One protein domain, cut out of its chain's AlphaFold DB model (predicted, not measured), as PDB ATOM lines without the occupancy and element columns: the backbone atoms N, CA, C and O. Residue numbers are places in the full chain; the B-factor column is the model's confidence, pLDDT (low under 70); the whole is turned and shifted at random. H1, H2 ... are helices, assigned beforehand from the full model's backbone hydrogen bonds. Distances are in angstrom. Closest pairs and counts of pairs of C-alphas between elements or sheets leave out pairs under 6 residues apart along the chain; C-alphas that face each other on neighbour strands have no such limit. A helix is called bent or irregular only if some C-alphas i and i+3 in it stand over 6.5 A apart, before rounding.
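Overview. This is residues 758 to 910 of the 913 residues of an uncharacterized protein of Trichomonas vaginalis (UniProt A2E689). Helices follow one another along the longest axis, with the hairpin of H1 and H2 at one end and the hairpin of H8 and H9 at the other. Between them H4, H5 and H7, which all touch one another, make the core, H3 packs on H5 and H2, and the short H6 is to one side near H7. The printed part has 153 residues with nine named helices, H1 to H9 in order, and no named strand: the class is all helix. It is compact, with a radius of gyration of the C-alphas of 15.0 A and spans of 42 by 32 by 29 A.

Arrangement. H1, residues 758 to 771, touches H2, residues 778 to 792, closest at the C-alphas of Thr 762 and Ile 787, 6.1 A; this hairpin has a shallow tilt of 34 degrees, only just short of steep, opposite ways. H2 touches H4, residues 814 to 828, at a shallow tilt of 24 degrees, the same way, with the closest C-alphas, those of Ala 792 and Ile 828, 4.7 A apart. H3, residues 799 to 807, only just touches H2, with 3 pairs of C-alphas within 8 A; the closest, those of Gly 784 and Val 805, are 5.7 A apart, and the two form a hairpin. H3 touches H5, residues 832 to 849, at a shallow tilt of 7 degrees, the same way, closest at the C-alphas of Thr 799 and Leu 837, 6.1 A. H5 has a kink of 63 degrees near residue 839. H7, residues 863 to 879, touches H5 at a steep tilt of 55 degrees, closest at the C-alphas of Ala 842 and Leu 873, 6.3 A. H7 touches H4 with residues 865 to 872 alone, closest at the C-alphas of Val 826 and Met 869, 6.1 A. H6, residues 853 to 858, and H7 are near each other. H8, residues 882 to 893, and H9, residues 896 to 908, form a hairpin at a shallow tilt of 26 degrees, with the C-alphas of Tyr 891 and Leu 899 4.9 A apart, the closest of the two. H8 is close to H5 but not clearly touching, 7.1 A between the C-alphas of Leu 883 and Pro 839. Each O i to N i+4 pair is within hydrogen-bond range in H1, H2, H3, H6, H7, H8 and H9, against 9 of 11 in H4 and 10 of 14 in H5.

Along the chain. H1 begins at C-alpha 758, (-21.791, 35.127, -10.169), and H9 ends at C-alpha 908, (-15.354, 17.796, -42.915). H7 is 24.6 A long, H5 23.1 A and H4 22.0 A. H4 and H5 are irregular: C-alphas 815 and 818 are 8.4 A apart, and C-alphas 833 and 836 are 8.1 A apart.

Size, cuts and confidence. The C-alphas of Leu 760 and Glu 896, the two farthest apart, are 43.8 A apart. The printed part has no cut and no long link. Its mean pLDDT is 85.2, with 7 residues under 70: 775 to 776, 815, 854, 895 to 896 and 910.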
ATOM      1  N   ILE A 758     -21.633  35.090  -8.703       92.19
ATOM      2  CA  ILE A 758     -21.791  35.127 -10.169       92.19
ATOM      3  C   ILE A 758     -23.254  35.203 -10.628       92.19
ATOM      4  O   ILE A 758     -23.532  35.830 -11.646       92.19
ATOM      5  N   ASP A 759     -24.203  34.647  -9.868       88.75
ATOM      6  CA  ASP A 759     -25.638  34.729 -10.183       88.75
ATOM      7  C   ASP A 759     -26.163  36.167 -10.064       88.75
ATOM      8  O   ASP A 759     -26.930  36.634 -10.904       88.75
ATOM      9  N   LEU A 760     -25.716  36.897  -9.034       86.31
ATOM     10  CA  LEU A 760     -26.098  38.294  -8.826       86.31
ATOM     11  C   LEU A 760     -25.535  39.179  -9.940       86.31
ATOM     12  O   LEU A 760     -26.248  40.036 -10.461       86.31
ATOM     13  N   LEU A 761     -24.272  38.950 -10.313       90.44
ATOM     14  CA  LEU A 761     -23.642  39.655 -11.423       90.44
ATOM     15  C   LEU A 761     -24.373  39.367 -12.739       90.44
ATOM     16  O   LEU A 761     -24.729  40.300 -13.447       90.44
ATOM     17  N   THR A 762     -24.678  38.100 -13.026       92.25
ATOM     18  CA  THR A 762     -25.397  37.695 -14.247       92.25
ATOM     19  C   THR A 762     -26.764  38.364 -14.337       92.25
ATOM     20  O   THR A 762     -27.086  38.967 -15.357       92.25
ATOM     21  N   ALA A 763     -27.541  38.351 -13.250       86.88
ATOM     22  CA  ALA A 763     -28.834  39.029 -13.203       86.88
ATOM     23  C   ALA A 763     -28.709  40.549 -13.414       86.88
ATOM     24  O   ALA A 763     -29.565  41.158 -14.056       86.88
ATOM     25  N   HIS A 764     -27.654  41.177 -12.888       86.06
ATOM     26  CA  HIS A 764     -27.385  42.594 -13.120       86.06
ATOM     27  C   HIS A 764     -27.078  42.877 -14.599       86.06
ATOM     28  O   HIS A 764     -27.713  43.754 -15.181       86.06
ATOM     29  N   LEU A 765     -26.195  42.089 -15.222       92.25
ATOM     30  CA  LEU A 765     -25.832  42.251 -16.633       92.25
ATOM     31  C   LEU A 765     -27.006  41.983 -17.584       92.25
ATOM     32  O   LEU A 765     -27.143  42.685 -18.579       92.25
ATOM     33  N   ILE A 766     -27.889  41.030 -17.270       90.94
ATOM     34  CA  ILE A 766     -29.116  40.784 -18.049       90.94
ATOM     35  C   ILE A 766     -30.066  41.988 -17.979       90.94
ATOM     36  O   ILE A 766     -30.635  42.386 -18.992       90.94
ATOM     37  N   ASN A 767     -30.222  42.622 -16.811       85.56
ATOM     38  CA  ASN A 767     -31.022  43.849 -16.732       85.56
ATOM     39  C   ASN A 767     -30.420  44.957 -17.606       85.56
ATOM     40  O   ASN A 767     -31.147  45.588 -18.369       85.56
ATOM     41  N   MET A 768     -29.097  45.134 -17.559       86.06
ATOM     42  CA  MET A 768     -28.397  46.092 -18.419       86.06
ATOM     43  C   MET A 768     -28.542  45.744 -19.906       86.06
ATOM     44  O   MET A 768     -28.666  46.640 -20.738       86.06
ATOM     45  N   TRP A 769     -28.569  44.454 -20.255       89.06
ATOM     46  CA  TRP A 769     -28.793  43.987 -21.623       89.06
ATOM     47  C   TRP A 769     -30.158  44.448 -22.140       89.06
ATOM     48  O   TRP A 769     -30.252  44.992 -23.236       89.06
ATOM     49  N   TYR A 770     -31.214  44.340 -21.340       86.50
ATOM     50  CA  TYR A 770     -32.528  44.841 -21.748       86.50
ATOM     51  C   TYR A 770     -32.632  46.368 -21.742       86.50
ATOM     52  O   TYR A 770     -33.305  46.941 -22.593       86.50
ATOM     53  N   GLU A 771     -31.948  47.049 -20.822       82.44
ATOM     54  CA  GLU A 771     -31.890  48.517 -20.812       82.44
ATOM     55  C   GLU A 771     -31.162  49.082 -22.040       82.44
ATOM     56  O   GLU A 771     -31.422  50.221 -22.426       82.44
ATOM     57  N   THR A 772     -30.299  48.280 -22.674       77.31
ATOM     58  CA  THR A 772     -29.439  48.693 -23.790       77.31
ATOM     59  C   THR A 772     -29.783  48.038 -25.136       77.31
ATOM     60  O   THR A 772     -28.930  47.942 -26.016       77.31
ATOM     61  N   GLU A 773     -31.026  47.577 -25.326       79.81
ATOM     62  CA  GLU A 773     -31.464  46.837 -26.530       79.81
ATOM     63  C   GLU A 773     -31.285  47.620 -27.847       79.81
ATOM     64  O   GLU A 773     -30.982  47.036 -28.884       79.81
ATOM     65  N   GLU A 774     -31.432  48.949 -27.829       75.12
ATOM     66  CA  GLU A 774     -31.321  49.781 -29.040       75.12
ATOM     67  C   GLU A 774     -29.864  50.020 -29.495       75.12
ATOM     68  O   GLU A 774     -29.630  50.634 -30.539       75.12
ATOM     69  N   ILE A 775     -28.881  49.533 -28.732       69.75
ATOM     70  CA  ILE A 775     -27.469  49.891 -28.872       69.75
ATOM     71  C   ILE A 775     -26.694  48.781 -29.572       69.75
ATOM     72  O   ILE A 775     -26.791  47.603 -29.235       69.75
ATOM     73  N   SER A 776     -25.845  49.171 -30.523       67.50
ATOM     74  CA  SER A 776     -24.966  48.259 -31.262       67.50
ATOM     75  C   SER A 776     -23.497  48.642 -31.076       67.50
ATOM     76  O   SER A 776     -23.189  49.819 -30.921       67.50
ATOM     77  N   GLY A 777     -22.580  47.671 -31.134       72.44
ATOM     78  CA  GLY A 777     -21.137  47.940 -31.149       72.44
ATOM     79  C   GLY A 777     -20.329  47.230 -30.051       72.44
ATOM     80  O   GLY A 777     -20.737  46.159 -29.583       72.44
ATOM     81  N   PRO A 778     -19.163  47.790 -29.660       74.31
ATOM     82  CA  PRO A 778     -18.210  47.146 -28.746       74.31
ATOM     83  C   PRO A 778     -18.760  46.916 -27.331       74.31
ATOM     84  O   PRO A 778     -18.503  45.870 -26.735       74.31
ATOM     85  N   TRP A 779     -19.555  47.855 -26.811       80.81
ATOM     86  CA  TRP A 779     -20.203  47.725 -25.502       80.81
ATOM     87  C   TRP A 779     -21.185  46.552 -25.473       80.81
ATOM     88  O   TRP A 779     -21.051  45.648 -24.648       80.81
ATOM     89  N   ARG A 780     -22.106  46.509 -26.448       85.25
ATOM     90  CA  ARG A 780     -23.068  45.412 -26.617       85.25
ATOM     91  C   ARG A 780     -22.357  44.063 -26.730       85.25
ATOM     92  O   ARG A 780     -22.724  43.105 -26.058       85.25
ATOM     93  N   SER A 781     -21.278  44.021 -27.512       86.69
ATOM     94  CA  SER A 781     -20.421  42.840 -27.663       86.69
ATOM     95  C   SER A 781     -19.787  42.398 -26.339       86.69
ATOM     96  O   SER A 781     -19.812  41.211 -26.015       86.69
ATOM     97  N   SER A 782     -19.262  43.336 -25.547       88.56
ATOM     98  CA  SER A 782     -18.623  43.061 -24.250       88.56
ATOM     99  C   SER A 782     -19.627  42.563 -23.208       88.56
ATOM    100  O   SER A 782     -19.347  41.608 -22.479       88.56
ATOM    101  N   LEU A 783     -20.819  43.165 -23.173       90.81
ATOM    102  CA  LEU A 783     -21.904  42.780 -22.274       90.81
ATOM    103  C   LEU A 783     -22.419  41.372 -22.592       90.81
ATOM    104  O   LEU A 783     -22.458  40.518 -21.706       90.81
ATOM    105  N   GLY A 784     -22.732  41.103 -23.864       92.06
ATOM    106  CA  GLY A 784     -23.184  39.786 -24.315       92.06
ATOM    107  C   GLY A 784     -22.132  38.703 -24.075       92.06
ATOM    108  O   GLY A 784     -22.450  37.630 -23.566       92.06
ATOM    109  N   THR A 785     -20.859  39.007 -24.345       93.81
ATOM    110  CA  THR A 785     -19.738  38.098 -24.052       93.81
ATOM    111  C   THR A 785     -19.654  37.775 -22.562       93.81
ATOM    112  O   THR A 785     -19.555  36.604 -22.206       93.81
ATOM    113  N   SER A 786     -19.760  38.782 -21.691       94.75
ATOM    114  CA  SER A 786     -19.687  38.596 -20.235       94.75
ATOM    115  C   SER A 786     -20.846  37.745 -19.702       94.75
ATOM    116  O   SER A 786     -20.631  36.889 -18.846       94.75
ATOM    117  N   ILE A 787     -22.065  37.918 -20.234       95.56
ATOM    118  CA  ILE A 787     -23.230  37.088 -19.874       95.56
ATOM    119  C   ILE A 787     -22.996  35.624 -20.268       95.56
ATOM    120  O   ILE A 787     -23.192  34.729 -19.443       95.56
ATOM    121  N   LEU A 788     -22.553  35.372 -21.507       95.31
ATOM    122  CA  LEU A 788     -22.248  34.014 -21.971       95.31
ATOM    123  C   LEU A 788     -21.146  33.377 -21.122       95.31
ATOM    124  O   LEU A 788     -21.247  32.218 -20.725       95.31
ATOM    125  N   GLU A 789     -20.115  34.139 -20.791       95.12
ATOM    126  CA  GLU A 789     -19.008  33.653 -19.985       95.12
ATOM    127  C   GLU A 789     -19.437  33.299 -18.550       95.12
ATOM    128  O   GLU A 789     -19.082  32.236 -18.042       95.12
ATOM    129  N   LEU A 790     -20.271  34.118 -17.902       95.19
ATOM    130  CA  LEU A 790     -20.815  33.792 -16.579       95.19
ATOM    131  C   LEU A 790     -21.692  32.533 -16.610       95.19
ATOM    132  O   LEU A 790     -21.614  31.702 -15.701       95.19
ATOM    133  N   CYS A 791     -22.486  32.350 -17.669       93.25
ATOM    134  CA  CYS A 791     -23.270  31.129 -17.865       93.25
ATOM    135  C   CYS A 791     -22.362  29.903 -18.054       93.25
ATOM    136  O   CYS A 791     -22.627  28.849 -17.472       93.25
ATOM    137  N   ALA A 792     -21.259  30.045 -18.798       92.31
ATOM    138  CA  ALA A 792     -20.240  29.006 -18.945       92.31
ATOM    139  C   ALA A 792     -19.580  28.642 -17.601       92.31
ATOM    140  O   ALA A 792     -19.350  27.465 -17.328       92.31
ATOM    141  N   LEU A 793     -19.361  29.630 -16.726       92.50
ATOM    142  CA  LEU A 793     -18.883  29.436 -15.348       92.50
ATOM    143  C   LEU A 793     -19.950  28.856 -14.397       92.50
ATOM    144  O   LEU A 793     -19.633  28.496 -13.264       92.50
ATOM    145  N   GLY A 794     -21.199  28.714 -14.855       90.00
ATOM    146  CA  GLY A 794     -22.276  28.020 -14.149       90.00
ATOM    147  C   GLY A 794     -23.370  28.909 -13.555       90.00
ATOM    148  O   GLY A 794     -24.242  28.369 -12.867       90.00
ATOM    149  N   ALA A 795     -23.368  30.219 -13.825       91.62
ATOM    150  CA  ALA A 795     -24.380  31.145 -13.312       91.62
ATOM    151  C   ALA A 795     -25.810  30.785 -13.765       91.62
ATOM    152  O   ALA A 795     -26.017  30.176 -14.817       91.62
ATOM    153  N   ASP A 796     -26.818  31.077 -12.942       86.50
ATOM    154  CA  ASP A 796     -28.243  30.952 -13.269       86.50
ATOM    155  C   ASP A 796     -28.685  32.089 -14.208       86.50
ATOM    156  O   ASP A 796     -28.646  33.260 -13.842       86.50
ATOM    157  N   ALA A 797     -29.170  31.728 -15.398       89.19
ATOM    158  CA  ALA A 797     -29.840  32.620 -16.346       89.19
ATOM    159  C   ALA A 797     -30.983  31.862 -17.039       89.19
ATOM    160  O   ALA A 797     -30.911  30.635 -17.184       89.19
ATOM    161  N   MET A 798     -32.049  32.561 -17.445       88.06
ATOM    162  CA  MET A 798     -33.128  31.912 -18.192       88.06
ATOM    163  C   MET A 798     -32.660  31.642 -19.621       88.06
ATOM    164  O   MET A 798     -31.963  32.455 -20.221       88.06
ATOM    165  N   THR A 799     -33.075  30.508 -20.190       87.25
ATOM    166  CA  THR A 799     -32.748  30.152 -21.579       87.25
ATOM    167  C   THR A 799     -33.163  31.253 -22.555       87.25
ATOM    168  O   THR A 799     -32.390  31.570 -23.447       87.25
ATOM    169  N   GLU A 800     -34.330  31.873 -22.343       89.00
ATOM    170  CA  GLU A 800     -34.837  32.977 -23.172       89.00
ATOM    171  C   GLU A 800     -33.891  34.193 -23.166       89.00
ATOM    172  O   GLU A 800     -33.666  34.782 -24.220       89.00
ATOM    173  N   ASP A 801     -33.279  34.520 -22.020       92.00
ATOM    174  CA  ASP A 801     -32.332  35.637 -21.903       92.00
ATOM    175  C   ASP A 801     -31.060  35.357 -22.722       92.00
ATOM    176  O   ASP A 801     -30.550  36.218 -23.433       92.00
ATOM    177  N   ILE A 802     -30.555  34.119 -22.658       91.88
ATOM    178  CA  ILE A 802     -29.356  33.721 -23.406       91.88
ATOM    179  C   ILE A 802     -29.655  33.639 -24.906       91.88
ATOM    180  O   ILE A 802     -28.821  34.022 -25.722       91.88
ATOM    181  N   GLU A 803     -30.835  33.148 -25.294       91.19
ATOM    182  CA  GLU A 803     -31.254  33.137 -26.696       91.19
ATOM    183  C   GLU A 803     -31.319  34.545 -27.284       91.19
ATOM    184  O   GLU A 803     -30.890  34.722 -28.423       91.19
ATOM    185  N   ASP A 804     -31.784  35.528 -26.510       91.62
ATOM    186  CA  ASP A 804     -31.790  36.939 -26.901       91.62
ATOM    187  C   ASP A 804     -30.363  37.468 -27.127       91.62
ATOM    188  O   ASP A 804     -30.072  38.040 -28.177       91.62
ATOM    189  N   VAL A 805     -29.425  37.149 -26.225       92.19
ATOM    190  CA  VAL A 805     -27.993  37.463 -26.404       92.19
ATOM    191  C   VAL A 805     -27.417  36.839 -27.681       92.19
ATOM    192  O   VAL A 805     -26.623  37.462 -28.387       92.19
ATOM    193  N   LEU A 806     -27.829  35.614 -28.015       92.19
ATOM    194  CA  LEU A 806     -27.368  34.909 -29.213       92.19
ATOM    195  C   LEU A 806     -27.931  35.468 -30.525       92.19
ATOM    196  O   LEU A 806     -27.385  35.134 -31.579       92.19
ATOM    197  N   VAL A 807     -28.970  36.309 -30.497       87.12
ATOM    198  CA  VAL A 807     -29.470  37.004 -31.698       87.12
ATOM    199  C   VAL A 807     -28.428  37.988 -32.236       87.12
ATOM    200  O   VAL A 807     -28.270  38.094 -33.454       87.12
ATOM    201  N   ASP A 808     -27.689  38.645 -31.341       84.19
ATOM    202  CA  ASP A 808     -26.663  39.644 -31.673       84.19
ATOM    203  C   ASP A 808     -25.291  39.014 -31.996       84.19
ATOM    204  O   ASP A 808     -24.360  39.701 -32.418       84.19
ATOM    205  N   PHE A 809     -25.148  37.696 -31.825       86.31
ATOM    206  CA  PHE A 809     -23.925  36.955 -32.125       86.31
ATOM    207  C   PHE A 809     -23.811  36.636 -33.637       86.31
ATOM    208  O   PHE A 809     -24.804  36.245 -34.256       86.31
ATOM    209  N   PRO A 810     -22.618  36.714 -34.273       83.25
ATOM    210  CA  PRO A 810     -21.287  36.915 -33.694       83.25
ATOM    211  C   PRO A 810     -20.966  38.370 -33.337       83.25
ATOM    212  O   PRO A 810     -21.211  39.287 -34.117       83.25
ATOM    213  N   PHE A 811     -20.327  38.546 -32.179       85.06
ATOM    214  CA  PHE A 811     -19.875  39.843 -31.668       85.06
ATOM    215  C   PHE A 811     -18.663  40.404 -32.429       85.06
ATOM    216  O   PHE A 811     -18.031  39.699 -33.224       85.06
ATOM    217  N   THR A 812     -18.329  41.679 -32.192       79.75
ATOM    218  CA  THR A 812     -17.169  42.330 -32.823       79.75
ATOM    219  C   THR A 812     -15.836  41.741 -32.337       79.75
ATOM    220  O   THR A 812     -15.761  41.046 -31.321       79.75
ATOM    221  N   SER A 813     -14.759  42.006 -33.084       75.19
ATOM    222  CA  SER A 813     -13.391  41.590 -32.734       75.19
ATOM    223  C   SER A 813     -12.796  42.362 -31.556       75.19
ATOM    224  O   SER A 813     -11.724  42.004 -31.067       75.19
ATOM    225  N   ASP A 814     -13.445  43.449 -31.133       70.81
ATOM    226  CA  ASP A 814     -12.923  44.334 -30.098       70.81
ATOM    227  C   ASP A 814     -12.751  43.564 -28.789       70.81
ATOM    228  O   ASP A 814     -13.602  42.762 -28.400       70.81
ATOM    229  N   PHE A 815     -11.610  43.768 -28.129       64.94
ATOM    230  CA  PHE A 815     -11.255  43.100 -26.872       64.94
ATOM    231  C   PHE A 815     -11.319  41.560 -26.901       64.94
ATOM    232  O   PHE A 815     -11.467  40.936 -25.853       64.94
ATOM    233  N   CYS A 816     -11.204  40.941 -28.081       71.94
ATOM    234  CA  CYS A 816     -11.361  39.494 -28.273       71.94
ATOM    235  C   CYS A 816     -12.743  38.951 -27.853       71.94
ATOM    236  O   CYS A 816     -12.875  37.752 -27.600       71.94
ATOM    237  N   CYS A 817     -13.781  39.801 -27.802       81.25
ATOM    238  CA  CYS A 817     -15.129  39.425 -27.358       81.25
ATOM    239  C   CYS A 817     -15.666  38.196 -28.105       81.25
ATOM    240  O   CYS A 817     -16.153  37.248 -27.494       81.25
ATOM    241  N   CYS A 818     -15.521  38.181 -29.433       85.38
ATOM    242  CA  CYS A 818     -16.019  37.088 -30.264       85.38
ATOM    243  C   CYS A 818     -15.359  35.732 -29.942       85.38
ATOM    244  O   CYS A 818     -16.051  34.718 -29.885       85.38
ATOM    245  N   ASP A 819     -14.045  35.707 -29.698       88.44
ATOM    246  CA  ASP A 819     -13.302  34.479 -29.382       88.44
ATOM    247  C   ASP A 819     -13.704  33.924 -28.007       88.44
ATOM    248  O   ASP A 819     -14.075  32.756 -27.892       88.44
ATOM    249  N   ILE A 820     -13.775  34.791 -26.991       89.19
ATOM    250  CA  ILE A 820     -14.207  34.432 -25.630       89.19
ATOM    251  C   ILE A 820     -15.657  33.925 -25.623       89.19
ATOM    252  O   ILE A 820     -15.975  32.927 -24.971       89.19
ATOM    253  N   ALA A 821     -16.553  34.579 -26.367       92.19
ATOM    254  CA  ALA A 821     -17.937  34.138 -26.504       92.19
ATOM    255  C   ALA A 821     -18.031  32.763 -27.188       92.19
ATOM    256  O   ALA A 821     -18.841  31.928 -26.783       92.19
ATOM    257  N   CYS A 822     -17.181  32.492 -28.187       91.88
ATOM    258  CA  CYS A 822     -17.098  31.179 -28.828       91.88
ATOM    259  C   CYS A 822     -16.668  30.080 -27.843       91.88
ATOM    260  O   CYS A 822     -17.288  29.016 -27.818       91.88
ATOM    261  N   GLU A 823     -15.640  30.330 -27.026       93.38
ATOM    262  CA  GLU A 823     -15.213  29.404 -25.968       93.38
ATOM    263  C   GLU A 823     -16.328  29.176 -24.939       93.38
ATOM    264  O   GLU A 823     -16.639  28.036 -24.591       93.38
ATOM    265  N   SER A 824     -16.997  30.253 -24.525       94.12
ATOM    266  CA  SER A 824     -18.099  30.205 -23.561       94.12
ATOM    267  C   SER A 824     -19.268  29.365 -24.078       94.12
ATOM    268  O   SER A 824     -19.812  28.545 -23.343       94.12
ATOM    269  N   LEU A 825     -19.619  29.486 -25.364       94.06
ATOM    270  CA  LEU A 825     -20.670  28.671 -25.977       94.06
ATOM    271  C   LEU A 825     -20.351  27.178 -25.948       94.06
ATOM    272  O   LEU A 825     -21.246  26.376 -25.680       94.06
ATOM    273  N   VAL A 826     -19.091  26.805 -26.191       92.75
ATOM    274  CA  VAL A 826     -18.636  25.409 -26.114       92.75
ATOM    275  C   VAL A 826     -18.809  24.846 -24.702       92.75
ATOM    276  O   VAL A 826     -19.167  23.679 -24.556       92.75
ATOM    277  N   GLU A 827     -18.583  25.647 -23.663       92.75
ATOM    278  CA  GLU A 827     -18.755  25.211 -22.275       92.75
ATOM    279  C   GLU A 827     -20.227  25.207 -21.832       92.75
ATOM    280  O   GLU A 827     -20.657  24.264 -21.165       92.75
ATOM    281  N   ILE A 828     -21.041  26.172 -22.278       91.31
ATOM    282  CA  ILE A 828     -22.487  26.202 -21.997       91.31
ATOM    283  C   ILE A 828     -23.169  24.923 -22.502       91.31
ATOM    284  O   ILE A 828     -23.924  24.301 -21.759       91.31
ATOM    285  N   VAL A 829     -22.884  24.482 -23.734       89.56
ATOM    286  CA  VAL A 829     -23.525  23.281 -24.318       89.56
ATOM    287  C   VAL A 829     -23.064  21.961 -23.690       89.56
ATOM    288  O   VAL A 829     -23.680  20.919 -23.921       89.56
ATOM    289  N   LYS A 830     -21.976  21.978 -22.911       86.88
ATOM    290  CA  LYS A 830     -21.525  20.828 -22.113       86.88
ATOM    291  C   LYS A 830     -22.212  20.762 -20.750       86.88
ATOM    292  O   LYS A 830     -22.100  19.740 -20.076       86.88
ATOM    293  N   ASN A 831     -22.879  21.835 -20.333       85.25
ATOM    294  CA  ASN A 831     -23.533  21.938 -19.043       85.25
ATOM    295  C   ASN A 831     -25.010  21.533 -19.158       85.25
ATOM    296  O   ASN A 831     -25.807  22.249 -19.758       85.25
ATOM    297  N   ASP A 832     -25.381  20.421 -18.511       84.06
ATOM    298  CA  ASP A 832     -26.744  19.852 -18.518       84.06
ATOM    299  C   ASP A 832     -27.840  20.868 -18.121       84.06
ATOM    300  O   ASP A 832     -29.013  20.713 -18.456       84.06
ATOM    301  N   LYS A 833     -27.475  21.932 -17.396       83.81
ATOM    302  CA  LYS A 833     -28.377  23.024 -17.006       83.81
ATOM    303  C   LYS A 833     -28.948  23.796 -18.200       83.81
ATOM    304  O   LYS A 833     -30.043  24.343 -18.095       83.81
ATOM    305  N   PHE A 834     -28.222  23.829 -19.315       85.75
ATOM    306  CA  PHE A 834     -28.575  24.566 -20.526       85.75
ATOM    307  C   PHE A 834     -28.893  23.635 -21.706       85.75
ATOM    308  O   PHE A 834     -28.785  24.045 -22.859       85.75
ATOM    309  N   ASP A 835     -29.327  22.398 -21.435       85.19
ATOM    310  CA  ASP A 835     -29.713  21.425 -22.470       85.19
ATOM    311  C   ASP A 835     -30.743  21.992 -23.467       85.19
ATOM    312  O   ASP A 835     -30.655  21.739 -24.670       85.19
ATOM    313  N   ASP A 836     -31.684  22.813 -22.986       87.00
ATOM    314  CA  ASP A 836     -32.705  23.455 -23.824       87.00
ATOM    315  C   ASP A 836     -32.115  24.512 -24.786       87.00
ATOM    316  O   ASP A 836     -32.701  24.775 -25.835       87.00
ATOM    317  N   LEU A 837     -30.931  25.067 -24.486       89.25
ATOM    318  CA  LEU A 837     -30.226  26.054 -25.317       89.25
ATOM    319  C   LEU A 837     -29.388  25.404 -26.434       89.25
ATOM    320  O   LEU A 837     -28.997  26.077 -27.390       89.25
ATOM    321  N   VAL A 838     -29.101  24.099 -26.338       88.88
ATOM    322  CA  VAL A 838     -28.205  23.380 -27.265       88.88
ATOM    323  C   VAL A 838     -28.532  23.635 -28.745       88.88
ATOM    324  O   VAL A 838     -27.591  23.874 -29.506       88.88
ATOM    325  N   PRO A 839     -29.803  23.644 -29.201       90.00
ATOM    326  CA  PRO A 839     -30.123  23.969 -30.592       90.00
ATOM    327  C   PRO A 839     -29.697  25.388 -31.002       90.00
ATOM    328  O   PRO A 839     -29.087  25.564 -32.058       90.00
ATOM    329  N   SER A 840     -29.988  26.389 -30.171       90.44
ATOM    330  CA  SER A 840     -29.692  27.801 -30.442       90.44
ATOM    331  C   SER A 840     -28.184  28.061 -30.427       90.44
ATOM    332  O   SER A 840     -27.642  28.607 -31.388       90.44
ATOM    333  N   ALA A 841     -27.473  27.543 -29.421       89.31
ATOM    334  CA  ALA A 841     -26.016  27.628 -29.341       89.31
ATOM    335  C   ALA A 841     -25.322  26.897 -30.508       89.31
ATOM    336  O   ALA A 841     -24.415  27.447 -31.133       89.31
ATOM    337  N   ALA A 842     -25.780  25.695 -30.882       89.88
ATOM    338  CA  ALA A 842     -25.219  24.952 -32.013       89.88
ATOM    339  C   ALA A 842     -25.407  25.683 -33.350       89.88
ATOM    340  O   ALA A 842     -24.533  25.619 -34.220       89.88
ATOM    341  N   LYS A 843     -26.523  26.396 -33.530       90.56
ATOM    342  CA  LYS A 843     -26.736  27.243 -34.707       90.56
ATOM    343  C   LYS A 843     -25.711  28.384 -34.745       90.56
ATOM    344  O   LYS A 843     -25.014  28.513 -35.750       90.56
ATOM    345  N   SER A 844     -25.552  29.127 -33.650       91.94
ATOM    346  CA  SER A 844     -24.563  30.212 -33.540       91.94
ATOM    347  C   SER A 844     -23.134  29.714 -33.787       91.94
ATOM    348  O   SER A 844     -22.361  30.331 -34.522       91.94
ATOM    349  N   MET A 845     -22.788  28.531 -33.271       91.81
ATOM    350  CA  MET A 845     -21.493  27.903 -33.538       91.81
ATOM    351  C   MET A 845     -21.305  27.527 -35.016       91.81
ATOM    352  O   MET A 845     -20.203  27.669 -35.554       91.81
ATOM    353  N   CYS A 846     -22.361  27.063 -35.697       89.06
ATOM    354  CA  CYS A 846     -22.321  26.812 -37.139       89.06
ATOM    355  C   CYS A 846     -22.089  28.104 -37.924       89.06
ATOM    356  O   CYS A 846     -21.263  28.102 -38.836       89.06
ATOM    357  N   ASP A 847     -22.763  29.196 -37.553       86.88
ATOM    358  CA  ASP A 847     -22.639  30.494 -38.222       86.88
ATOM    359  C   ASP A 847     -21.197  31.022 -38.203       86.88
ATOM    360  O   ASP A 847     -20.756  31.616 -39.188       86.88
ATOM    361  N   VAL A 848     -20.418  30.710 -37.161       87.88
ATOM    362  CA  VAL A 848     -18.970  30.974 -37.110       87.88
ATOM    363  C   VAL A 848     -18.182  29.955 -37.938       87.88
ATOM    364  O   VAL A 848     -17.393  30.334 -38.808       87.88
ATOM    365  N   ALA A 849     -18.409  28.657 -37.716       86.12
ATOM    366  CA  ALA A 849     -17.590  27.573 -38.262       86.12
ATOM    367  C   ALA A 849     -17.651  27.416 -39.797       86.12
ATOM    368  O   ALA A 849     -16.749  26.802 -40.382       86.12
ATOM    369  N   ILE A 850     -18.681  27.966 -40.457       85.12
ATOM    370  CA  ILE A 850     -18.808  27.983 -41.927       85.12
ATOM    371  C   ILE A 850     -17.959  29.066 -42.614       85.12
ATOM    372  O   ILE A 850     -17.837  29.054 -43.846       85.12
ATOM    373  N   ASN A 851     -17.397  30.018 -41.863       82.06
ATOM    374  CA  ASN A 851     -16.598  31.108 -42.421       82.06
ATOM    375  C   ASN A 851     -15.168  30.676 -42.779       82.06
ATOM    376  O   ASN A 851     -14.697  29.605 -42.406       82.06
ATOM    377  N   ASN A 852     -14.485  31.501 -43.581       76.38
ATOM    378  CA  ASN A 852     -13.109  31.242 -44.011       76.38
ATOM    379  C   ASN A 852     -12.082  31.858 -43.044       76.38
ATOM    380  O   ASN A 852     -12.401  32.787 -42.308       76.38
ATOM    381  N   ASP A 853     -10.833  31.386 -43.108       72.50
ATOM    382  CA  ASP A 853      -9.734  31.850 -42.244       72.50
ATOM    383  C   ASP A 853      -9.546  33.374 -42.267       72.50
ATOM    384  O   ASP A 853      -9.247  33.970 -41.240       72.50
ATOM    385  N   ALA A 854      -9.759  34.024 -43.418       68.75
ATOM    386  CA  ALA A 854      -9.642  35.477 -43.538       68.75
ATOM    387  C   ALA A 854     -10.714  36.223 -42.723       68.75
ATOM    388  O   ALA A 854     -10.413  37.225 -42.080       68.75
ATOM    389  N   TYR A 855     -11.958  35.736 -42.729       76.62
ATOM    390  CA  TYR A 855     -13.040  36.302 -41.926       76.62
ATOM    391  C   TYR A 855     -12.848  36.014 -40.435       76.62
ATOM    392  O   TYR A 855     -13.039  36.906 -39.620       76.62
ATOM    393  N   LEU A 856     -12.426  34.795 -40.084       78.19
ATOM    394  CA  LEU A 856     -12.167  34.402 -38.694       78.19
ATOM    395  C   LEU A 856     -11.023  35.222 -38.081       78.19
ATOM    396  O   LEU A 856     -11.169  35.739 -36.981       78.19
ATOM    397  N   CYS A 857      -9.943  35.434 -38.842       72.69
ATOM    398  CA  CYS A 857      -8.838  36.312 -38.456       72.69
ATOM    399  C   CYS A 857      -9.311  37.760 -38.261       72.69
ATOM    400  O   CYS A 857      -8.972  38.390 -37.266       72.69
ATOM    401  N   LYS A 858     -10.168  38.268 -39.162       76.19
ATOM    402  CA  LYS A 858     -10.774  39.600 -39.012       76.19
ATOM    403  C   LYS A 858     -11.624  39.719 -37.741       76.19
ATOM    404  O   LYS A 858     -11.652  40.788 -37.148       76.19
ATOM    405  N   MET A 859     -12.309  38.650 -37.340       75.38
ATOM    406  CA  MET A 859     -13.106  38.612 -36.108       75.38
ATOM    407  C   MET A 859     -12.274  38.319 -34.847       75.38
ATOM    408  O   MET A 859     -12.837  38.242 -33.762       75.38
ATOM    409  N   GLY A 860     -10.951  38.161 -34.972       78.94
ATOM    410  CA  GLY A 860     -10.062  37.866 -33.848       78.94
ATOM    411  C   GLY A 860     -10.214  36.457 -33.266       78.94
ATOM    412  O   GLY A 860      -9.736  36.214 -32.167       78.94
ATOM    413  N   ILE A 861     -10.870  35.532 -33.976       81.81
ATOM    414  CA  ILE A 861     -11.142  34.177 -33.477       81.81
ATOM    415  C   ILE A 861      -9.932  33.279 -33.737       81.81
ATOM    416  O   ILE A 861      -9.465  33.153 -34.879       81.81
ATOM    417  N   LEU A 862      -9.443  32.612 -32.692       83.25
ATOM    418  CA  LEU A 862      -8.291  31.725 -32.780       83.25
ATOM    419  C   LEU A 862      -8.646  30.415 -33.499       83.25
ATOM    420  O   LEU A 862      -9.758  29.885 -33.423       83.25
ATOM    421  N   LYS A 863      -7.664  29.844 -34.208       80.00
ATOM    422  CA  LYS A 863      -7.849  28.572 -34.931       80.00
ATOM    423  C   LYS A 863      -8.207  27.418 -33.994       80.00
ATOM    424  O   LYS A 863      -8.988  26.550 -34.386       80.00
ATOM    425  N   ASP A 864      -7.658  27.434 -32.784       84.19
ATOM    426  CA  ASP A 864      -7.911  26.417 -31.765       84.19
ATOM    427  C   ASP A 864      -9.351  26.513 -31.235       84.19
ATOM    428  O   ASP A 864     -10.034  25.492 -31.152       84.19
ATOM    429  N   THR A 865      -9.879  27.724 -31.033       87.06
ATOM    430  CA  THR A 865     -11.290  27.963 -30.683       87.06
ATOM    431  C   THR A 865     -12.231  27.374 -31.733       87.06
ATOM    432  O   THR A 865     -13.124  26.586 -31.419       87.06
ATOM    433  N   VAL A 866     -11.981  27.657 -33.016       86.19
ATOM    434  CA  VAL A 866     -12.779  27.109 -34.131       86.19
ATOM    435  C   VAL A 866     -12.692  25.582 -34.188       86.19
ATOM    436  O   VAL A 866     -13.663  24.913 -34.555       86.19
ATOM    437  N   HIS A 867     -11.537  25.012 -33.842       85.62
ATOM    438  CA  HIS A 867     -11.367  23.569 -33.758       85.62
ATOM    439  C   HIS A 867     -12.241  22.968 -32.651       85.62
ATOM    440  O   HIS A 867     -13.029  22.068 -32.950       85.62
ATOM    441  N   HIS A 868     -12.191  23.512 -31.429       88.00
ATOM    442  CA  HIS A 868     -13.036  23.073 -30.313       88.00
ATOM    443  C   HIS A 868     -14.531  23.200 -30.628       88.00
ATOM    444  O   HIS A 868     -15.298  22.271 -30.371       88.00
ATOM    445  N   MET A 869     -14.949  24.295 -31.273       90.50
ATOM    446  CA  MET A 869     -16.338  24.459 -31.710       90.50
ATOM    447  C   MET A 869     -16.766  23.362 -32.687       90.50
ATOM    448  O   MET A 869     -17.854  22.806 -32.564       90.50
ATOM    449  N   LYS A 870     -15.916  23.021 -33.662       88.75
ATOM    450  CA  LYS A 870     -16.189  21.953 -34.635       88.75
ATOM    451  C   LYS A 870     -16.267  20.578 -33.974       88.75
ATOM    452  O   LYS A 870     -17.128  19.778 -34.343       88.75
ATOM    453  N   GLU A 871     -15.393  20.297 -33.012       88.81
ATOM    454  CA  GLU A 871     -15.447  19.057 -32.236       88.81
ATOM    455  C   GLU A 871     -16.746  18.946 -31.435       88.81
ATOM    456  O   GLU A 871     -17.407  17.907 -31.483       88.81
ATOM    457  N   GLU A 872     -17.174  20.021 -30.775       92.38
ATOM    458  CA  GLU A 872     -18.405  19.981 -29.989       92.38
ATOM    459  C   GLU A 872     -19.662  19.971 -30.871       92.38
ATOM    460  O   GLU A 872     -20.581  19.196 -30.616       92.38
ATOM    461  N   LEU A 873     -19.675  20.697 -31.996       91.38
ATOM    462  CA  LEU A 873     -20.731  20.585 -33.012       91.38
ATOM    463  C   LEU A 873     -20.897  19.149 -33.505       91.38
ATOM    464  O   LEU A 873     -22.019  18.675 -33.687       91.38
ATOM    465  N   LYS A 874     -19.789  18.429 -33.699       89.81
ATOM    466  CA  LYS A 874     -19.834  17.012 -34.047       89.81
ATOM    467  C   LYS A 874     -20.511  16.190 -32.950       89.81
ATOM    468  O   LYS A 874     -21.401  15.402 -33.259       89.81
ATOM    469  N   ASN A 875     -20.137  16.402 -31.686       89.00
ATOM    470  CA  ASN A 875     -20.748  15.717 -30.545       89.00
ATOM    471  C   ASN A 875     -22.250  16.017 -30.430       89.00
ATOM    472  O   ASN A 875     -23.033  15.125 -30.099       89.00
ATOM    473  N   ILE A 876     -22.659  17.259 -30.700       89.44
ATOM    474  CA  ILE A 876     -24.062  17.681 -30.710       89.44
ATOM    475  C   ILE A 876     -24.805  16.995 -31.853       89.44
ATOM    476  O   ILE A 876     -25.856  16.416 -31.613       89.44
ATOM    477  N   PHE A 877     -24.274  16.985 -33.075       90.50
ATOM    478  CA  PHE A 877     -24.940  16.342 -34.213       90.50
ATOM    479  C   PHE A 877     -25.012  14.819 -34.093       90.50
ATOM    480  O   PHE A 877     -26.014  14.232 -34.502       90.50
ATOM    481  N   ASP A 878     -24.013  14.178 -33.485       85.31
ATOM    482  CA  ASP A 878     -24.061  12.746 -33.175       85.31
ATOM    483  C   ASP A 878     -25.150  12.437 -32.120       85.31
ATOM    484  O   ASP A 878     -25.800  11.389 -32.188       85.31
ATOM    485  N   ARG A 879     -25.398  13.353 -31.168       84.75
ATOM    486  CA  ARG A 879     -26.461  13.244 -30.145       84.75
ATOM    487  C   ARG A 879     -27.853  13.629 -30.669       84.75
ATOM    488  O   ARG A 879     -28.840  12.968 -30.348       84.75
ATOM    489  N   TYR A 880     -27.927  14.657 -31.507       84.69
ATOM    490  CA  TYR A 880     -29.138  15.334 -31.974       84.69
ATOM    491  C   TYR A 880     -29.178  15.400 -33.506       84.69
ATOM    492  O   TYR A 880     -29.278  16.471 -34.103       84.69
ATOM    493  N   GLY A 881     -29.137  14.242 -34.170       79.19
ATOM    494  CA  GLY A 881     -29.049  14.162 -35.638       79.19
ATOM    495  C   GLY A 881     -30.157  14.892 -36.417       79.19
ATOM    496  O   GLY A 881     -29.969  15.203 -37.590       79.19
ATOM    497  N   VAL A 882     -31.288  15.217 -35.777       86.00
ATOM    498  CA  VAL A 882     -32.370  16.028 -36.368       86.00
ATOM    499  C   VAL A 882     -31.907  17.459 -36.685       86.00
ATOM    500  O   VAL A 882     -32.307  18.002 -37.716       86.00
ATOM    501  N   LEU A 883     -31.004  18.032 -35.877       87.12
ATOM    502  CA  LEU A 883     -30.502  19.401 -36.055       87.12
ATOM    503  C   LEU A 883     -29.740  19.578 -37.377       87.12
ATOM    504  O   LEU A 883     -29.803  20.643 -37.984       87.12
ATOM    505  N   VAL A 884     -29.082  18.526 -37.879       85.88
ATOM    506  CA  VAL A 884     -28.363  18.566 -39.168       85.88
ATOM    507  C   VAL A 884     -29.316  18.894 -40.320       85.88
ATOM    508  O   VAL A 884     -29.000  19.693 -41.202       85.88
ATOM    509  N   ASP A 885     -30.496  18.274 -40.327       83.44
ATOM    510  CA  ASP A 885     -31.489  18.493 -41.377       83.44
ATOM    511  C   ASP A 885     -32.276  19.795 -41.171       83.44
ATOM    512  O   ASP A 885     -32.690  20.415 -42.154       83.44
ATOM    513  N   GLU A 886     -32.469  20.231 -39.924       86.62
ATOM    514  CA  GLU A 886     -33.087  21.522 -39.603       86.62
ATOM    515  C   GLU A 886     -32.197  22.692 -40.023       86.62
ATOM    516  O   GLU A 886     -32.643  23.554 -40.782       86.62
ATOM    517  N   PHE A 887     -30.919  22.686 -39.651       87.75
ATOM    518  CA  PHE A 887     -29.983  23.740 -40.044       87.75
ATOM    519  C   PHE A 887     -29.750  23.742 -41.554       87.75
ATOM    520  O   PHE A 887     -29.711  24.807 -42.169       87.75
ATOM    521  N   ARG A 888     -29.718  22.567 -42.203       83.88
ATOM    522  CA  ARG A 888     -29.664  22.495 -43.670       83.88
ATOM    523  C   ARG A 888     -30.844  23.220 -44.329       83.88
ATOM    524  O   ARG A 888     -30.640  23.831 -45.376       83.88
ATOM    525  N   LYS A 889     -32.052  23.178 -43.749       84.62
ATOM    526  CA  LYS A 889     -33.211  23.949 -44.246       84.62
ATOM    527  C   LYS A 889     -33.049  25.449 -43.995       84.62
ATOM    528  O   LYS A 889     -33.311  26.228 -44.903       84.62
ATOM    529  N   ILE A 890     -32.552  25.845 -42.823       83.69
ATOM    530  CA  ILE A 890     -32.293  27.259 -42.496       83.69
ATOM    531  C   ILE A 890     -31.300  27.874 -43.498       83.69
ATOM    532  O   ILE A 890     -31.590  28.899 -44.111       83.69
ATOM    533  N   TYR A 891     -30.170  27.210 -43.768       83.25
ATOM    534  CA  TYR A 891     -29.198  27.697 -44.757       83.25
ATOM    535  C   TYR A 891     -29.688  27.582 -46.212       83.25
ATOM    536  O   TYR A 891     -29.181  28.294 -47.078       83.25
ATOM    537  N   GLN A 892     -30.672  26.718 -46.503       80.69
ATOM    538  CA  GLN A 892     -31.354  26.672 -47.807       80.69
ATOM    539  C   GLN A 892     -32.244  27.895 -48.049       80.69
ATOM    540  O   GLN A 892     -32.375  28.319 -49.195       80.69
ATOM    541  N   GLU A 893     -32.856  28.442 -46.999       75.31
ATOM    542  CA  GLU A 893     -33.704  29.639 -47.068       75.31
ATOM    543  C   GLU A 893     -32.885  30.948 -47.099       75.31
ATOM    544  O   GLU A 893     -33.407  31.990 -47.493       75.31
ATOM    545  N   GLY A 894     -31.595  30.887 -46.739       71.38
ATOM    546  CA  GLY A 894     -30.628  31.990 -46.806       71.38
ATOM    547  C   GLY A 894     -29.935  32.164 -48.172       71.38
ATOM    548  O   GLY A 894     -30.530  31.989 -49.236       71.38
ATOM    549  N   LYS A 895     -28.647  32.548 -48.173       68.06
ATOM    550  CA  LYS A 895     -27.845  32.671 -49.408       68.06
ATOM    551  C   LYS A 895     -27.338  31.294 -49.858       68.06
ATOM    552  O   LYS A 895     -26.771  30.546 -49.067       68.06
ATOM    553  N   GLU A 896     -27.418  30.996 -51.158       68.88
ATOM    554  CA  GLU A 896     -26.953  29.720 -51.756       68.88
ATOM    555  C   GLU A 896     -25.471  29.396 -51.440       68.88
ATOM    556  O   GLU A 896     -25.062  28.234 -51.337       68.88
ATOM    557  N   THR A 897     -24.658  30.434 -51.220       73.69
ATOM    558  CA  THR A 897     -23.256  30.316 -50.795       73.69
ATOM    559  C   THR A 897     -23.094  29.717 -49.400       73.69
ATOM    560  O   THR A 897     -22.138  28.975 -49.179       73.69
ATOM    561  N   ASP A 898     -24.014  29.991 -48.477       78.12
ATOM    562  CA  ASP A 898     -23.901  29.578 -47.076       78.12
ATOM    563  C   ASP A 898     -24.342  28.123 -46.897       78.12
ATOM    564  O   ASP A 898     -23.653  27.357 -46.229       78.12
ATOM    565  N   LEU A 899     -25.349  27.672 -47.654       82.12
ATOM    566  CA  LEU A 899     -25.674  26.247 -47.775       82.12
ATOM    567  C   LEU A 899     -24.486  25.419 -48.287       82.12
ATOM    568  O   LEU A 899     -24.242  24.300 -47.832       82.12
ATOM    569  N   THR A 900     -23.743  25.955 -49.258       80.44
ATOM    570  CA  THR A 900     -22.571  25.268 -49.815       80.44
ATOM    571  C   THR A 900     -21.456  25.148 -48.774       80.44
ATOM    572  O   THR A 900     -20.839  24.088 -48.671       80.44
ATOM    573  N   LYS A 901     -21.209  26.204 -47.989       83.38
ATOM    574  CA  LYS A 901     -20.227  26.190 -46.893       83.38
ATOM    575  C   LYS A 901     -20.649  25.245 -45.766       83.38
ATOM    576  O   LYS A 901     -19.836  24.432 -45.339       83.38
ATOM    577  N   TYR A 902     -21.917  25.285 -45.361       84.75
ATOM    578  CA  TYR A 902     -22.470  24.404 -44.335       84.75
ATOM    579  C   TYR A 902     -22.330  22.924 -44.711       84.75
ATOM    580  O   TYR A 902     -21.812  22.134 -43.928       84.75
ATOM    581  N   ASN A 903     -22.698  22.539 -45.939       82.88
ATOM    582  CA  ASN A 903     -22.542  21.148 -46.376       82.88
ATOM    583  C   ASN A 903     -21.067  20.703 -46.398       82.88
ATOM    584  O   ASN A 903     -20.784  19.575 -46.010       82.88
ATOM    585  N   ARG A 904     -20.128  21.585 -46.782       83.19
ATOM    586  CA  ARG A 904     -18.686  21.285 -46.700       83.19
ATOM    587  C   ARG A 904     -18.224  21.081 -45.261       83.19
ATOM    588  O   ARG A 904     -17.535  20.109 -44.993       83.19
ATOM    589  N   MET A 905     -18.637  21.954 -44.342       87.00
ATOM    590  CA  MET A 905     -18.334  21.805 -42.918       87.00
ATOM    591  C   MET A 905     -18.850  20.460 -42.386       87.00
ATOM    592  O   MET A 905     -18.108  19.736 -41.734       87.00
ATOM    593  N   ILE A 906     -20.093  20.088 -42.706       85.00
ATOM    594  CA  ILE A 906     -20.678  18.796 -42.315       85.00
ATOM    595  C   ILE A 906     -19.882  17.610 -42.883       85.00
ATOM    596  O   ILE A 906     -19.639  16.638 -42.163       85.00
ATOM    597  N   ASP A 907     -19.442  17.689 -44.143       82.12
ATOM    598  CA  ASP A 907     -18.581  16.671 -44.755       82.12
ATOM    599  C   ASP A 907     -17.216  16.572 -44.032       82.12
ATOM    600  O   ASP A 907     -16.727  15.464 -43.781       82.12
ATOM    601  N   ASP A 908     -16.634  17.710 -43.635       79.81
ATOM    602  CA  ASP A 908     -15.354  17.796 -42.915       79.81
ATOM    603  C   ASP A 908     -15.432  17.226 -41.487       79.81
ATOM    604  O   ASP A 908     -14.479  16.590 -41.023       79.81
ATOM    605  N   LEU A 909     -16.575  17.371 -40.806       80.62
ATOM    606  CA  LEU A 909     -16.802  16.815 -39.463       80.62
ATOM    607  C   LEU A 909     -16.833  15.272 -39.440       80.62
ATOM    608  O   LEU A 909     -16.710  14.661 -38.370       80.62
ATOM    609  N   LYS A 910     -16.931  14.617 -40.611       67.56
ATOM    610  CA  LYS A 910     -17.010  13.152 -40.762       67.56
ATOM    611  C   LYS A 910     -18.056  12.540 -39.822       67.56
ATOM    612  O   LYS A 910     -17.743  11.605 -39.078       67.56
TER     613      LYS A 910